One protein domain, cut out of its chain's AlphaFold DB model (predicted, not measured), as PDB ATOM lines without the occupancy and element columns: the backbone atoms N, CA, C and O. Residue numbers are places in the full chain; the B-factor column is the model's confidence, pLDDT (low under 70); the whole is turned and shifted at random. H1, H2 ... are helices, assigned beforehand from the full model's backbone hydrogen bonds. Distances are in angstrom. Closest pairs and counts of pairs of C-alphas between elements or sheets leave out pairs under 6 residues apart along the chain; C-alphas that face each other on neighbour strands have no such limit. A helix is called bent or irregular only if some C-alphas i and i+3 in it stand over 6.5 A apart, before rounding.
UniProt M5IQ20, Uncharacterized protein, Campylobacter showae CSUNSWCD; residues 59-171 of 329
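This is residues 59 to 171 of the 329 residues of an uncharacterized protein of Campylobacter showae CSUNSWCD (UniProt M5IQ20). Five short helices are set round a middle that is made largely of loops, with few contacts between the helices themselves. H1 lies at one end of the longest axis; towards the other end H3 and H4 lie far from each other on two sides, while H2 and H5 are nearest to the middle, and H2 packs on part of H3. A long stretch without a named element, residues 75 to 100, leads from the end where H1 lies back into the middle, and the tail after H5, residues 156 to 171, is again a stretch with no named element. The printed part has 113 residues with five named helices, H1 to H5 in that order, and no named strand; the class is all helix, though under half of the residues, 46 of 113, are in named elements. The whole is compact, with a radius of gyration of the C-alphas of 14.6 A, and its C-alphas span 43 by 36 by 24 A.

Begin at H3, residues 114 to 126, the longest helix. Look first at its residues 116 to 121, which alone touch H2, residues 101 to 105; the closest C-alphas of the two are those of Ile 105 and Ala 117, 4.4 A apart, and the centres are 10.2 A apart. Move on to residues 121 to 125 of H3, which alone touch H5, residues 147 to 155. H3 and H5 only just touch, with 3 pairs of C-alphas within 8 A; the closest are those of Lys 121 and Val 147, 6.4 A apart. The lines of H3 and H5 are about perpendicular, at 90 degrees. H2 and H5 are apart. Next look at H4, residues 134 to 140, which touches no helix: it is apart from H3 and from H5, its neighbours along the chain, and also from H2. Last find H1, residues 63 to 74, which touches no helix either and is apart from H2, H3, H4 and H5. Look along the backbones and you will find each O i to N i+4 pair within hydrogen-bond range in H1, H2, H3, H4 and H5.

Find C-alpha 114 at (-25.504, 26.686, -10.316); from there H3 runs through 13 residues to C-alpha 126 at (-11.736, 15.532, -6.367), 18.2 A from first to last C-alpha. Go back along the chain to Ile 63, whose C-alpha is at (-39.267, 17.404, -0.882); H1 runs from it through 12 residues to Lys 74, over 15.9 A. H2 has five residues, Val 101 to Ile 105, and measures 6.4 A. After H3 comes H4, seven residues from Lys 134 to Val 140, over 9.9 A. H5 has nine residues and runs 10.6 A from Val 147 to Ile 155, where C-alpha 155 is at (-31.354, 9.341, -2.983). H5 is neither bent nor irregular, but only just: C-alphas 152 and 155 are 6.0 A apart.

Look for the two C-alphas farthest apart, those of Pro 77 and Ser 126, at 43.4 A. The first and last printed C-alphas, of Val 59 and Lys 171, are 22.9 A apart. The printed part has no cut. The link from H1 to H2, with 26 residues, is long; those from H2 to H3, H3 to H4 and H4 to H5 are short, with 8, 7 and 6 residues. Read the B-factor column for the model's confidence: the mean pLDDT of the printed part is 74.2, and 46 residues are under 70, among them residues 59 to 70, 81 to 87, 138 to 144 and 155 to 169. H3 has a mean of 95 and H1 a mean of 66.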
ATOM      1  N   VAL A  59     -31.846  15.805 -10.192       46.84
ATOM      2  CA  VAL A  59     -32.161  15.025  -9.002       46.84
ATOM      3  C   VAL A  59     -33.387  15.702  -8.402       46.84
ATOM      4  O   VAL A  59     -33.255  16.560  -7.535       46.84
ATOM      5  N   ASP A  60     -34.567  15.400  -8.943       45.09
ATOM      6  CA  ASP A  60     -35.850  15.885  -8.439       45.09
ATOM      7  C   ASP A  60     -36.113  15.217  -7.085       45.09
ATOM      8  O   ASP A  60     -36.837  14.234  -6.945       45.09
ATOM      9  N   PHE A  61     -35.468  15.752  -6.051       53.00
ATOM     10  CA  PHE A  61     -35.856  15.522  -4.675       53.00
ATOM     11  C   PHE A  61     -37.275  16.054  -4.514       53.00
ATOM     12  O   PHE A  61     -37.473  17.263  -4.372       53.00
ATOM     13  N   ASN A  62     -38.280  15.178  -4.521       58.97
ATOM     14  CA  ASN A  62     -39.645  15.605  -4.255       58.97
ATOM     15  C   ASN A  62     -39.834  15.860  -2.751       58.97
ATOM     16  O   ASN A  62     -40.489  15.115  -2.025       58.97
ATOM     17  N   ILE A  63     -39.220  16.945  -2.273       58.97
ATOM     18  CA  ILE A  63     -39.267  17.404  -0.882       58.97
ATOM     19  C   ILE A  63     -40.711  17.573  -0.431       58.97
ATOM     20  O   ILE A  63     -41.028  17.230   0.698       58.97
ATOM     21  N   LYS A  64     -41.605  18.023  -1.320       63.97
ATOM     22  CA  LYS A  64     -43.030  18.175  -1.012       63.97
ATOM     23  C   LYS A  64     -43.709  16.833  -0.737       63.97
ATOM     24  O   LYS A  64     -44.494  16.743   0.203       63.97
ATOM     25  N   GLU A  65     -43.403  15.798  -1.516       65.00
ATOM     26  CA  GLU A  65     -43.894  14.440  -1.252       65.00
ATOM     27  C   GLU A  65     -43.309  13.864   0.038       65.00
ATOM     28  O   GLU A  65     -44.051  13.298   0.837       65.00
ATOM     29  N   MET A  66     -42.013  14.067   0.301       65.06
ATOM     30  CA  MET A  66     -41.396  13.652   1.565       65.06
ATOM     31  C   MET A  66     -42.000  14.383   2.767       65.06
ATOM     32  O   MET A  66     -42.337  13.748   3.760       65.06
ATOM     33  N   GLU A  67     -42.189  15.699   2.691       64.50
ATOM     34  CA  GLU A  67     -42.851  16.481   3.736       64.50
ATOM     35  C   GLU A  67     -44.275  15.994   3.989       64.50
ATOM     36  O   GLU A  67     -44.667  15.833   5.145       64.50
ATOM     37  N   ALA A  68     -45.042  15.736   2.925       68.88
ATOM     38  CA  ALA A  68     -46.395  15.208   3.029       68.88
ATOM     39  C   ALA A  68     -46.405  13.826   3.702       68.88
ATOM     40  O   ALA A  68     -47.124  13.636   4.684       68.88
ATOM     41  N   ALA A  69     -45.544  12.909   3.252       65.19
ATOM     42  CA  ALA A  69     -45.411  11.571   3.822       65.19
ATOM     43  C   ALA A  69     -44.996  11.618   5.300       65.19
ATOM     44  O   ALA A  69     -45.580  10.943   6.145       65.19
ATOM     45  N   ILE A  70     -44.027  12.462   5.657       66.56
ATOM     46  CA  ILE A  70     -43.565  12.616   7.042       66.56
ATOM     47  C   ILE A  70     -44.673  13.173   7.933       66.56
ATOM     48  O   ILE A  70     -44.867  12.682   9.049       66.56
ATOM     49  N   ARG A  71     -45.408  14.184   7.458       74.56
ATOM     50  CA  ARG A  71     -46.550  14.753   8.183       74.56
ATOM     51  C   ARG A  71     -47.635  13.713   8.421       74.56
ATOM     52  O   ARG A  71     -48.194  13.693   9.516       74.56
ATOM     53  N   GLU A  72     -47.890  12.848   7.445       71.75
ATOM     54  CA  GLU A  72     -48.847  11.749   7.561       71.75
ATOM     55  C   GLU A  72     -48.384  10.699   8.587       71.75
ATOM     56  O   GLU A  72     -49.113  10.400   9.534       71.75
ATOM     57  N   ILE A  73     -47.141  10.213   8.479       63.88
ATOM     58  CA  ILE A  73     -46.560   9.189   9.370       63.88
ATOM     59  C   ILE A  73     -46.508   9.671  10.820       63.88
ATOM     60  O   ILE A  73     -46.911   8.957  11.741       63.88
ATOM     61  N   LYS A  74     -46.009  10.892  11.037       68.75
ATOM     62  CA  LYS A  74     -45.857  11.485  12.371       68.75
ATOM     63  C   LYS A  74     -47.142  12.142  12.886       68.75
ATOM     64  O   LYS A  74     -47.156  12.594  14.028       68.75
ATOM     65  N   LYS A  75     -48.205  12.204  12.070       78.88
ATOM     66  CA  LYS A  75     -49.476  12.889  12.374       78.88
ATOM     67  C   LYS A  75     -49.256  14.325  12.866       78.88
ATOM     68  O   LYS A  75     -49.780  14.731  13.904       78.88
ATOM     69  N   LEU A  76     -48.427  15.079  12.144       76.38
ATOM     70  CA  LEU A  76     -48.022  16.425  12.553       76.38
ATOM     71  C   LEU A  76     -49.163  17.441  12.369       76.38
ATOM     72  O   LEU A  76     -49.806  17.444  11.316       76.38
ATOM     73  N   PRO A  77     -49.383  18.354  13.334       77.62
ATOM     74  CA  PRO A  77     -50.323  19.457  13.169       77.62
ATOM     75  C   PRO A  77     -49.958  20.385  11.993       77.62
ATOM     76  O   PRO A  77     -48.779  20.510  11.627       77.62
ATOM     77  N   PRO A  78     -50.944  21.099  11.417       73.69
ATOM     78  CA  PRO A  78     -50.687  22.139  10.425       73.69
ATOM     79  C   PRO A  78     -49.695  23.182  10.956       73.69
ATOM     80  O   PRO A  78     -49.816  23.649  12.086       73.69
ATOM     81  N   GLY A  79     -48.706  23.545  10.139       68.31
ATOM     82  CA  GLY A  79     -47.685  24.532  10.507       68.31
ATOM     83  C   GLY A  79     -46.551  24.004  11.393       68.31
ATOM     84  O   GLY A  79     -45.581  24.724  11.599       68.31
ATOM     85  N   THR A  80     -46.608  22.756  11.878       74.31
ATOM     86  CA  THR A  80     -45.458  22.134  12.556       74.31
ATOM     87  C   THR A  80     -44.382  21.753  11.529       74.31
ATOM     88  O   THR A  80     -44.731  21.070  10.564       74.31
ATOM     89  N   PRO A  81     -43.114  22.168  11.706       67.38
ATOM     90  CA  PRO A  81     -41.928  21.627  11.030       67.38
ATOM     91  C   PRO A  81     -41.985  20.114  10.790       67.38
ATOM     92  O   PRO A  81     -42.227  19.353  11.729       67.38
ATOM     93  N   ALA A  82     -41.778  19.660   9.549       66.06
ATOM     94  CA  ALA A  82     -41.739  18.224   9.248       66.06
ATOM     95  C   ALA A  82     -40.443  17.574   9.770       66.06
ATOM     96  O   ALA A  82     -40.427  16.375  10.066       66.06
ATOM     97  N   ASN A  83     -39.380  18.374   9.933       67.88
ATOM     98  CA  ASN A  83     -38.033  17.957  10.306       67.88
ATOM     99  C   ASN A  83     -37.589  16.724   9.506       67.88
ATOM    100  O   ASN A  83     -37.406  15.625  10.038       67.88
ATOM    101  N   ILE A  84     -37.460  16.939   8.196       65.88
ATOM    102  CA  ILE A  84     -37.055  15.929   7.215       65.88
ATOM    103  C   ILE A  84     -35.672  15.369   7.561       65.88
ATOM    104  O   ILE A  84     -35.450  14.157   7.498       65.88
ATOM    105  N   ARG A  85     -34.761  16.243   8.011       66.06
ATOM    106  CA  ARG A  85     -33.412  15.860   8.431       66.06
ATOM    107  C   ARG A  85     -33.418  14.865   9.575       66.06
ATOM    108  O   ARG A  85     -32.639  13.927   9.529       66.06
ATOM    109  N   GLY A  86     -34.289  15.022  10.570       60.84
ATOM    110  CA  GLY A  86     -34.397  14.102  11.708       60.84
ATOM    111  C   GLY A  86     -34.857  12.684  11.347       60.84
ATOM    112  O   GLY A  86     -35.116  11.889  12.245       60.84
ATOM    113  N   ILE A  87     -35.015  12.385  10.056       62.28
ATOM    114  CA  ILE A  87     -35.396  11.078   9.522       62.28
ATOM    115  C   ILE A  87     -34.357  10.605   8.497       62.28
ATOM    116  O   ILE A  87     -33.950   9.447   8.547       62.28
ATOM    117  N   PHE A  88     -33.869  11.499   7.628       71.19
ATOM    118  CA  PHE A  88     -32.967  11.142   6.530       71.19
ATOM    119  C   PHE A  88     -31.687  11.984   6.503       71.19
ATOM    120  O   PHE A  88     -31.704  13.205   6.693       71.19
ATOM    121  N   SER A  89     -30.560  11.331   6.226       77.06
ATOM    122  CA  SER A  89     -29.313  12.002   5.848       77.06
ATOM    123  C   SER A  89     -29.358  12.467   4.401       77.06
ATOM    124  O   SER A  89     -30.044  11.873   3.575       77.06
ATOM    125  N   LEU A  90     -28.655  13.563   4.113       81.00
ATOM    126  CA  LEU A  90     -28.627  14.201   2.795       81.00
ATOM    127  C   LEU A  90     -30.025  14.618   2.302       81.00
ATOM    128  O   LEU A  90     -30.332  14.589   1.114       81.00
ATOM    129  N   SER A  91     -30.885  15.045   3.233       77.25
ATOM    130  CA  SER A  91     -32.225  15.572   2.919       77.25
ATOM    131  C   SER A  91     -32.200  16.973   2.299       77.25
ATOM    132  O   SER A  91     -33.208  17.449   1.787       77.25
ATOM    133  N   GLY A  92     -31.057  17.658   2.396       80.94
ATOM    134  CA  GLY A  92     -30.897  19.054   1.992       80.94
ATOM    135  C   GLY A  92     -31.207  20.079   3.086       80.94
ATOM    136  O   GLY A  92     -30.973  21.272   2.887       80.94
ATOM    137  N   TYR A  93     -31.648  19.619   4.259       82.12
ATOM    138  CA  TYR A  93     -31.941  20.457   5.418       82.12
ATOM    139  C   TYR A  93     -31.142  20.020   6.646       82.12
ATOM    140  O   TYR A  93     -30.751  18.861   6.782       82.12
ATOM    141  N   THR A  94     -30.915  20.953   7.563       85.00
ATOM    142  CA  THR A  94     -30.430  20.687   8.922       85.00
ATOM    143  C   THR A  94     -31.582  20.307   9.861       85.00
ATOM    144  O   THR A  94     -32.757  20.406   9.507       85.00
ATOM    145  N   LEU A  95     -31.260  19.901  11.096       79.69
ATOM    146  CA  LEU A  95     -32.261  19.620  12.141       79.69
ATOM    147  C   LEU A  95     -33.121  20.836  12.509       79.69
ATOM    148  O   LEU A  95     -34.266  20.670  12.916       79.69
ATOM    149  N   ASP A  96     -32.560  22.042  12.395       81.19
ATOM    150  CA  ASP A  96     -33.254  23.320  12.583       81.19
ATOM    151  C   ASP A  96     -33.842  23.871  11.270       81.19
ATOM    152  O   ASP A  96     -34.116  25.064  11.175       81.19
ATOM    153  N   GLU A  97     -34.025  23.002  10.265       79.25
ATOM    154  CA  GLU A  97     -34.677  23.275   8.974       79.25
ATOM    155  C   GLU A  97     -34.034  24.395   8.139       79.25
ATOM    156  O   GLU A  97     -34.658  24.980   7.254       79.25
ATOM    157  N   LYS A  98     -32.750  24.679   8.368       88.31
ATOM    158  CA  LYS A  98     -31.960  25.543   7.484       88.31
ATOM    159  C   LYS A  98     -31.430  24.727   6.311       88.31
ATOM    160  O   LYS A  98     -31.227  23.521   6.426       88.31
ATOM    161  N   ILE A  99     -31.163  25.385   5.185       86.25
ATOM    162  CA  ILE A  99     -30.581  24.708   4.023       86.25
ATOM    163  C   ILE A  99     -29.156  24.243   4.365       86.25
ATOM    164  O   ILE A  99     -28.322  25.038   4.809       86.25
ATOM    165  N   SER A 100     -28.884  22.950   4.177       91.56
ATOM    166  CA  SER A 100     -27.562  22.357   4.405       91.56
ATOM    167  C   SER A 100     -26.632  22.553   3.205       91.56
ATOM    168  O   SER A 100     -27.052  23.008   2.138       91.56
ATOM    169  N   VAL A 101     -25.354  22.183   3.335       95.38
ATOM    170  CA  VAL A 101     -24.434  22.157   2.183       95.38
ATOM    171  C   VAL A 101     -24.940  21.205   1.098       95.38
ATOM    172  O   VAL A 101     -24.912  21.567  -0.079       95.38
ATOM    173  N   TRP A 102     -25.469  20.039   1.479       91.44
ATOM    174  CA  TRP A 102     -26.134  19.130   0.546       91.44
ATOM    175  C   TRP A 102     -27.297  19.816  -0.184       91.44
ATOM    176  O   TRP A 102     -27.430  19.694  -1.402       91.44
ATOM    177  N   GLY A 103     -28.109  20.596   0.534       87.00
ATOM    178  CA  GLY A 103     -29.218  21.346  -0.057       87.00
ATOM    179  C   GLY A 103     -28.747  22.401  -1.057       87.00
ATOM    180  O   GLY A 103     -29.323  22.521  -2.136       87.00
ATOM    181  N   LYS A 104     -27.646  23.100  -0.758       91.06
ATOM    182  CA  LYS A 104     -27.010  24.055  -1.684       91.06
ATOM    183  C   LYS A 104     -26.561  23.376  -2.978       91.06
ATOM    184  O   LYS A 104     -26.927  23.828  -4.058       91.06
ATOM    185  N   ILE A 105     -25.811  22.273  -2.891       91.69
ATOM    186  CA  ILE A 105     -25.315  21.568  -4.090       91.69
ATOM    187  C   ILE A 105     -26.420  20.835  -4.861       91.69
ATOM    188  O   ILE A 105     -26.252  20.569  -6.051       91.69
ATOM    189  N   SER A 106     -27.545  20.543  -4.206       83.44
ATOM    190  CA  SER A 106     -28.738  19.955  -4.829       83.44
ATOM    191  C   SER A 106     -29.665  21.000  -5.462       83.44
ATOM    192  O   SER A 106     -30.639  20.630  -6.105       83.44
ATOM    193  N   GLY A 107     -29.369  22.298  -5.317       81.25
ATOM    194  CA  GLY A 107     -30.150  23.382  -5.923       81.25
ATOM    195  C   GLY A 107     -31.356  23.854  -5.106       81.25
ATOM    196  O   GLY A 107     -32.205  24.559  -5.643       81.25
ATOM    197  N   LEU A 108     -31.439  23.503  -3.818       79.44
ATOM    198  CA  LEU A 108     -32.517  23.960  -2.927       79.44
ATOM    199  C   LEU A 108     -32.341  25.412  -2.480       79.44
ATOM    200  O   LEU A 108     -33.315  26.093  -2.157       79.44
ATOM    201  N   ASP A 109     -31.098  25.889  -2.447       83.12
ATOM    202  CA  ASP A 109     -30.787  27.278  -2.139       83.12
ATOM    203  C   ASP A 109     -30.846  28.124  -3.413       83.12
ATOM    204  O   ASP A 109     -29.889  28.175  -4.181       83.12
ATOM    205  N   GLY A 110     -31.962  28.825  -3.625       81.69
ATOM    206  CA  GLY A 110     -32.129  29.720  -4.775       81.69
ATOM    207  C   GLY A 110     -31.150  30.902  -4.806       81.69
ATOM    208  O   GLY A 110     -31.031  31.557  -5.840       81.69
ATOM    209  N   SER A 111     -30.453  31.188  -3.699       88.88
ATOM    210  CA  SER A 111     -29.391  32.200  -3.648       88.88
ATOM    211  C   SER A 111     -28.008  31.646  -4.005       88.88
ATOM    212  O   SER A 111     -27.100  32.424  -4.292       88.88
ATOM    213  N   PHE A 112     -27.850  30.320  -4.029       91.38
ATOM    214  CA  PHE A 112     -26.609  29.646  -4.385       91.38
ATOM    215  C   PHE A 112     -26.600  29.334  -5.880       91.38
ATOM    216  O   PHE A 112     -27.454  28.612  -6.397       91.38
ATOM    217  N   SER A 113     -25.646  29.902  -6.617       93.19
ATOM    218  CA  SER A 113     -25.647  29.765  -8.070       93.19
ATOM    219  C   SER A 113     -25.325  28.338  -8.506       93.19
ATOM    220  O   SER A 113     -24.577  27.593  -7.867       93.19
ATOM    221  N   ARG A 114     -25.811  27.978  -9.696       88.94
ATOM    222  CA  ARG A 114     -25.504  26.686 -10.316       88.94
ATOM    223  C   ARG A 114     -23.999  26.453 -10.464       88.94
ATOM    224  O   ARG A 114     -23.527  25.348 -10.233       88.94
ATOM    225  N   SER A 115     -23.239  27.480 -10.841       94.62
ATOM    226  CA  SER A 115     -21.779  27.383 -10.957       94.62
ATOM    227  C   SER A 115     -21.099  27.128  -9.615       94.62
ATOM    228  O   SER A 115     -20.134  26.371  -9.562       94.62
ATOM    229  N   GLU A 116     -21.590  27.730  -8.529       95.38
ATOM    230  CA  GLU A 116     -21.058  27.484  -7.185       95.38
ATOM    231  C   GLU A 116     -21.346  26.052  -6.726       95.38
ATOM    232  O   GLU A 116     -20.445  25.393  -6.208       95.38
ATOM    233  N   ALA A 117     -22.551  25.539  -7.000       93.00
ATOM    234  CA  ALA A 117     -22.911  24.144  -6.750       93.00
ATOM    235  C   ALA A 117     -21.997  23.165  -7.498       93.00
ATOM    236  O   ALA A 117     -21.399  22.293  -6.871       93.00
ATOM    237  N   GLU A 118     -21.818  23.340  -8.808       94.38
ATOM    238  CA  GLU A 118     -20.958  22.468  -9.622       94.38
ATOM    239  C   GLU A 118     -19.489  22.516  -9.179       94.38
ATOM    240  O   GLU A 118     -18.826  21.481  -9.076       94.38
ATOM    241  N   ASN A 119     -18.972  23.701  -8.845       96.50
ATOM    242  CA  ASN A 119     -17.613  23.840  -8.323       96.50
ATOM    243  C   ASN A 119     -17.441  23.123  -6.979       96.50
ATOM    244  O   ASN A 119     -16.406  22.495  -6.742       96.50
ATOM    245  N   LEU A 120     -18.448  23.190  -6.104       97.31
ATOM    246  CA  LEU A 120     -18.408  22.518  -4.812       97.31
ATOM    247  C   LEU A 120     -18.514  20.994  -4.956       97.31
ATOM    248  O   LEU A 120     -17.733  20.279  -4.330       97.31
ATOM    249  N   LYS A 121     -19.386  20.491  -5.841       95.44
ATOM    250  CA  LYS A 121     -19.433  19.064  -6.204       95.44
ATOM    251  C   LYS A 121     -18.095  18.580  -6.747       95.44
ATOM    252  O   LYS A 121     -17.596  17.543  -6.325       95.44
ATOM    253  N   LYS A 122     -17.470  19.352  -7.642       96.00
ATOM    254  CA  LYS A 122     -16.148  19.025  -8.186       96.00
ATOM    255  C   LYS A 122     -15.092  18.944  -7.086       96.00
ATOM    256  O   LYS A 122     -14.293  18.013  -7.107       96.00
ATOM    257  N   PHE A 123     -15.091  19.877  -6.134       97.38
ATOM    258  CA  PHE A 123     -14.192  19.837  -4.978       97.38
ATOM    259  C   PHE A 123     -14.395  18.560  -4.149       97.38
ATOM    260  O   PHE A 123     -13.427  17.864  -3.858       97.38
ATOM    261  N   ILE A 124     -15.648  18.211  -3.839       95.62
ATOM    262  CA  ILE A 124     -16.002  16.987  -3.104       95.62
ATOM    263  C   ILE A 124     -15.517  15.736  -3.851       95.62
ATOM    264  O   ILE A 124     -14.813  14.911  -3.275       95.62
ATOM    265  N   ASN A 125     -15.826  15.628  -5.145       94.38
ATOM    266  CA  ASN A 125     -15.428  14.493  -5.981       94.38
ATOM    267  C   ASN A 125     -13.901  14.370  -6.087       94.38
ATOM    268  O   ASN A 125     -13.355  13.273  -6.012       94.38
ATOM    269  N   SER A 126     -13.200  15.500  -6.230       94.94
ATOM    270  CA  SER A 126     -11.736  15.532  -6.367       94.94
ATOM    271  C   SER A 126     -11.015  15.119  -5.085       94.94
ATOM    272  O   SER A 126      -9.847  14.751  -5.144       94.94
ATOM    273  N   SER A 127     -11.689  15.163  -3.931       93.44
ATOM    274  CA  SER A 127     -11.099  14.716  -2.669       93.44
ATOM    275  C   SER A 127     -11.047  13.190  -2.551       93.44
ATOM    276  O   SER A 127     -10.288  12.668  -1.734       93.44
ATOM    277  N   GLY A 128     -11.868  12.469  -3.329       89.00
ATOM    278  CA  GLY A 128     -11.980  11.010  -3.272       89.00
ATOM    279  C   GLY A 128     -12.495  10.468  -1.932       89.00
ATOM    280  O   GLY A 128     -12.413   9.268  -1.697       89.00
ATOM    281  N   ALA A 129     -12.994  11.333  -1.042       88.56
ATOM    282  CA  ALA A 129     -13.450  10.959   0.298       88.56
ATOM    283  C   ALA A 129     -14.976  10.839   0.412       88.56
ATOM    284  O   ALA A 129     -15.484  10.378   1.435       88.56
ATOM    285  N   PHE A 130     -15.724  11.260  -0.607       88.88
ATOM    286  CA  PHE A 130     -17.177  11.124  -0.614       88.88
ATOM    287  C   PHE A 130     -17.608   9.658  -0.776       88.88
ATOM    288  O   PHE A 130     -16.869   8.860  -1.343       88.88
ATOM    289  N   GLY A 131     -18.790   9.316  -0.267       81.00
ATOM    290  CA  GLY A 131     -19.309   7.949  -0.246       81.00
ATOM    291  C   GLY A 131     -19.290   7.333   1.151       81.00
ATOM    292  O   GLY A 131     -19.009   8.007   2.150       81.00
ATOM    293  N   PHE A 132     -19.617   6.046   1.225       77.69
ATOM    294  CA  PHE A 132     -19.685   5.315   2.488       77.69
ATOM    295  C   PHE A 132     -18.302   5.158   3.138       77.69
ATOM    296  O   PHE A 132     -17.264   5.349   2.496       77.69
ATOM    297  N   ASP A 133     -18.276   4.870   4.440       72.62
ATOM    298  CA  ASP A 133     -17.051   4.368   5.061       72.62
ATOM    299  C   ASP A 133     -16.753   2.950   4.551       72.62
ATOM    300  O   ASP A 133     -17.584   2.305   3.906       72.62
ATOM    301  N   LYS A 134     -15.546   2.457   4.819       71.69
ATOM    302  CA  LYS A 134     -15.105   1.154   4.322       71.69
ATOM    303  C   LYS A 134     -15.986  -0.004   4.779       71.69
ATOM    304  O   LYS A 134     -16.327  -0.853   3.965       71.69
ATOM    305  N   LEU A 135     -16.361  -0.026   6.056       66.69
ATOM    306  CA  LEU A 135     -17.188  -1.091   6.622       66.69
ATOM    307  C   LEU A 135     -18.552  -1.147   5.921       66.69
ATOM    308  O   LEU A 135     -19.004  -2.207   5.496       66.69
ATOM    309  N   THR A 136     -19.190   0.009   5.766       68.00
ATOM    310  CA  THR A 136     -20.495   0.142   5.121       68.00
ATOM    311  C   THR A 136     -20.394  -0.157   3.629       68.00
ATOM    312  O   THR A 136     -21.248  -0.857   3.092       68.00
ATOM    313  N   ARG A 137     -19.326   0.287   2.959       70.56
ATOM    314  CA  ARG A 137     -19.026  -0.088   1.571       70.56
ATOM    315  C   ARG A 137     -18.928  -1.604   1.405       70.56
ATOM    316  O   ARG A 137     -19.547  -2.142   0.490       70.56
ATOM    317  N   ASP A 138     -18.176  -2.278   2.272       68.31
ATOM    318  CA  ASP A 138     -17.960  -3.726   2.192       68.31
ATOM    319  C   ASP A 138     -19.272  -4.501   2.429       68.31
ATOM    320  O   ASP A 138     -19.500  -5.538   1.807       68.31
ATOM    321  N   LEU A 139     -20.171  -3.972   3.271       66.00
ATOM    322  CA  LEU A 139     -21.505  -4.537   3.518       66.00
ATOM    323  C   LEU A 139     -22.489  -4.301   2.362       66.00
ATOM    324  O   LEU A 139     -23.246  -5.200   2.002       66.00
ATOM    325  N   VAL A 140     -22.503  -3.093   1.795       64.94
ATOM    326  CA  VAL A 140     -23.443  -2.689   0.733       64.94
ATOM    327  C   VAL A 140     -22.975  -3.173  -0.648       64.94
ATOM    328  O   VAL A 140     -23.771  -3.250  -1.585       64.94
ATOM    329  N   GLY A 141     -21.692  -3.525  -0.794       61.53
ATOM    330  CA  GLY A 141     -21.113  -4.070  -2.025       61.53
ATOM    331  C   GLY A 141     -21.021  -3.060  -3.173       61.53
ATOM    332  O   GLY A 141     -20.834  -3.451  -4.327       61.53
ATOM    333  N   TYR A 142     -21.185  -1.766  -2.887       61.41
ATOM    334  CA  TYR A 142     -21.130  -0.695  -3.877       61.41
ATOM    335  C   TYR A 142     -20.720   0.630  -3.232       61.41
ATOM    336  O   TYR A 142     -21.219   0.985  -2.166       61.41
ATOM    337  N   ASP A 143     -19.844   1.372  -3.908       65.19
ATOM    338  CA  ASP A 143     -19.395   2.701  -3.496       65.19
ATOM    339  C   ASP A 143     -19.317   3.620  -4.714       65.19
ATOM    340  O   ASP A 143     -18.894   3.204  -5.793       65.19
ATOM    341  N   THR A 144     -19.731   4.871  -4.534       65.81
ATOM    342  CA  THR A 144     -19.536   5.934  -5.523       65.81
ATOM    343  C   THR A 144     -18.935   7.123  -4.812       65.81
ATOM    344  O   THR A 144     -19.571   7.734  -3.955       65.81
ATOM    345  N   THR A 145     -17.740   7.503  -5.242       73.44
ATOM    346  CA  THR A 145     -17.070   8.722  -4.789       73.44
ATOM    347  C   THR A 145     -17.564   9.968  -5.528       73.44
ATOM    348  O   THR A 145     -17.157  11.082  -5.206       73.44
ATOM    349  N   ASN A 146     -18.461   9.797  -6.507       89.19
ATOM    350  CA  ASN A 146     -19.080  10.872  -7.266       89.19
ATOM    351  C   ASN A 146     -20.447  11.262  -6.677       89.19
ATOM    352  O   ASN A 146     -21.336  10.421  -6.542       89.19
ATOM    353  N   VAL A 147     -20.621  12.552  -6.380       89.06
ATOM    354  CA  VAL A 147     -21.851  13.127  -5.808       89.06
ATOM    355  C   VAL A 147     -23.100  12.839  -6.641       89.06
ATOM    356  O   VAL A 147     -24.123  12.454  -6.077       89.06
ATOM    357  N   ASP A 148     -23.044  13.001  -7.962       87.00
ATOM    358  CA  ASP A 148     -24.227  12.865  -8.816       87.00
ATOM    359  C   ASP A 148     -24.622  11.393  -8.997       87.00
ATOM    360  O   ASP A 148     -25.807  11.057  -8.971       87.00
ATOM    361  N   GLU A 149     -23.639  10.496  -9.128       84.75
ATOM    362  CA  GLU A 149     -23.892   9.050  -9.179       84.75
ATOM    363  C   GLU A 149     -24.490   8.538  -7.868       84.75
ATOM    364  O   GLU A 149     -25.451   7.765  -7.879       84.75
ATOM    365  N   PHE A 150     -23.956   9.014  -6.742       82.81
ATOM    366  CA  PHE A 150     -24.466   8.683  -5.421       82.81
ATOM    367  C   PHE A 150     -25.900   9.169  -5.246       82.81
ATOM    368  O   PHE A 150     -26.767   8.395  -4.843       82.81
ATOM    369  N   ALA A 151     -26.168  10.432  -5.590       79.75
ATOM    370  CA  ALA A 151     -27.499  11.014  -5.494       79.75
ATOM    371  C   ALA A 151     -28.502  10.235  -6.349       79.75
ATOM    372  O   ALA A 151     -29.565   9.852  -5.862       79.75
ATOM    373  N   LYS A 152     -28.130   9.917  -7.594       77.50
ATOM    374  CA  LYS A 152     -28.958   9.110  -8.494       77.50
ATOM    375  C   LYS A 152     -29.293   7.741  -7.906       77.50
ATOM    376  O   LYS A 152     -30.400   7.264  -8.099       77.50
ATOM    377  N   LYS A 153     -28.347   7.085  -7.234       75.19
ATOM    378  CA  LYS A 153     -28.531   5.705  -6.775       75.19
ATOM    379  C   LYS A 153     -29.212   5.593  -5.416       75.19
ATOM    380  O   LYS A 153     -30.062   4.732  -5.236       75.19
ATOM    381  N   TYR A 154     -28.787   6.411  -4.461       72.12
ATOM    382  CA  TYR A 154     -29.156   6.257  -3.053       72.12
ATOM    383  C   TYR A 154     -30.231   7.223  -2.598       72.12
ATOM    384  O   TYR A 154     -30.796   7.050  -1.524       72.12
ATOM    385  N   ILE A 155     -30.479   8.256  -3.393       69.62
ATOM    386  CA  ILE A 155     -31.354   9.341  -2.983       69.62
ATOM    387  C   ILE A 155     -32.513   9.528  -3.961       69.62
ATOM    388  O   ILE A 155     -33.577  10.006  -3.580       69.62
ATOM    389  N   ASN A 156     -32.344   9.079  -5.203       59.25
ATOM    390  CA  ASN A 156     -33.297   9.296  -6.274       59.25
ATOM    391  C   ASN A 156     -33.702   7.973  -6.939       59.25
ATOM    392  O   ASN A 156     -33.265   7.737  -8.056       59.25
ATOM    393  N   HIS A 157     -34.493   7.112  -6.276       49.22
ATOM    394  CA  HIS A 157     -35.551   6.285  -6.906       49.22
ATOM    395  C   HIS A 157     -36.270   5.324  -5.931       49.22
ATOM    396  O   HIS A 157     -35.670   4.734  -5.036       49.22
ATOM    397  N   GLU A 158     -37.571   5.154  -6.193       42.72
ATOM    398  CA  GLU A 158     -38.501   4.069  -5.805       42.72
ATOM    399  C   GLU A 158     -38.811   3.816  -4.321       42.72
ATOM    400  O   GLU A 158     -39.908   3.344  -4.020       42.72
ATOM    401  N   TYR A 159     -37.940   4.180  -3.381       44.91
ATOM    402  CA  TYR A 159     -38.174   3.931  -1.956       44.91
ATOM    403  C   TYR A 159     -37.811   5.146  -1.092       44.91
ATOM    404  O   TYR A 159     -36.716   5.188  -0.532       44.91
ATOM    405  N   PRO A 160     -38.739   6.103  -0.886       43.16
ATOM    406  CA  PRO A 160     -38.516   7.260  -0.006       43.16
ATOM    407  C   PRO A 160     -38.216   6.877   1.456       43.16
ATOM    408  O   PRO A 160     -37.791   7.716   2.240       43.16
ATOM    409  N   PHE A 161     -38.412   5.606   1.825       39.19
ATOM    410  CA  PHE A 161     -38.146   5.043   3.150       39.19
ATOM    411  C   PHE A 161     -36.767   4.385   3.294       39.19
ATOM    412  O   PHE A 161     -36.381   4.060   4.412       39.19
ATOM    413  N   LEU A 162     -36.033   4.187   2.192       42.12
ATOM    414  CA  LEU A 162     -34.663   3.654   2.180       42.12
ATOM    415  C   LEU A 162     -33.625   4.771   2.006       42.12
ATOM    416  O   LEU A 162     -32.524   4.535   1.512       42.12
ATOM    417  N   GLY A 163     -33.974   6.000   2.399       52.00
ATOM    418  CA  GLY A 163     -32.973   7.042   2.576       52.00
ATOM    419  C   GLY A 163     -31.916   6.574   3.576       52.00
ATOM    420  O   GLY A 163     -32.190   5.763   4.459       52.00
ATOM    421  N   ILE A 164     -30.693   7.076   3.432       58.50
ATOM    422  CA  ILE A 164     -29.620   6.786   4.383       58.50
ATOM    423  C   ILE A 164     -30.101   7.259   5.751       58.50
ATOM    424  O   ILE A 164     -30.307   8.464   5.940       58.50
ATOM    425  N   GLU A 165     -30.336   6.313   6.664       56.47
ATOM    426  CA  GLU A 165     -30.922   6.612   7.969       56.47
ATOM    427  C   GLU A 165     -30.170   7.769   8.639       56.47
ATOM    428  O   GLU A 165     -28.951   7.954   8.484       56.47
ATOM    429  N   TYR A 166     -30.920   8.610   9.352       48.94
ATOM    430  CA  TYR A 166     -30.336   9.647  10.189       48.94
ATOM    431  C   TYR A 166     -29.250   9.034  11.088       48.94
ATOM    432  O   TYR A 166     -29.514   8.080  11.815       48.94
ATOM    433  N   ASN A 167     -28.035   9.588  11.043       51.22
ATOM    434  CA  ASN A 167     -26.855   9.063  11.737       51.22
ATOM    435  C   ASN A 167     -26.414   7.652  11.308       51.22
ATOM    436  O   ASN A 167     -25.955   6.885  12.155       51.22
ATOM    437  N   ALA A 168     -26.416   7.327  10.012       53.69
ATOM    438  CA  ALA A 168     -25.737   6.132   9.477       53.69
ATOM    439  C   ALA A 168     -24.195   6.112   9.692       53.69
ATOM    440  O   ALA A 168     -23.463   5.495   8.927       53.69
ATOM    441  N   GLY A 169     -23.679   6.813  10.708       54.22
ATOM    442  CA  GLY A 169     -22.310   6.715  11.210       54.22
ATOM    443  C   GLY A 169     -21.239   7.402  10.371       54.22
ATOM    444  O   GLY A 169     -20.078   7.376  10.760       54.22
ATOM    445  N   ASN A 170     -21.595   8.030   9.250       72.06
ATOM    446  CA  ASN A 170     -20.616   8.570   8.313       72.06
ATOM    447  C   ASN A 170     -20.360  10.066   8.541       72.06
ATOM    448  O   ASN A 170     -21.218  10.915   8.266       72.06
ATOM    449  N   LYS A 171     -19.141  10.399   8.978       79.88
ATOM    450  CA  LYS A 171     -18.737  11.775   9.281       79.88
ATOM    451  C   LYS A 171     -18.845  12.719   8.081       79.88
ATOM    452  O   LYS A 171     -19.196  13.886   8.249       79.88
TER     453      LYS A 171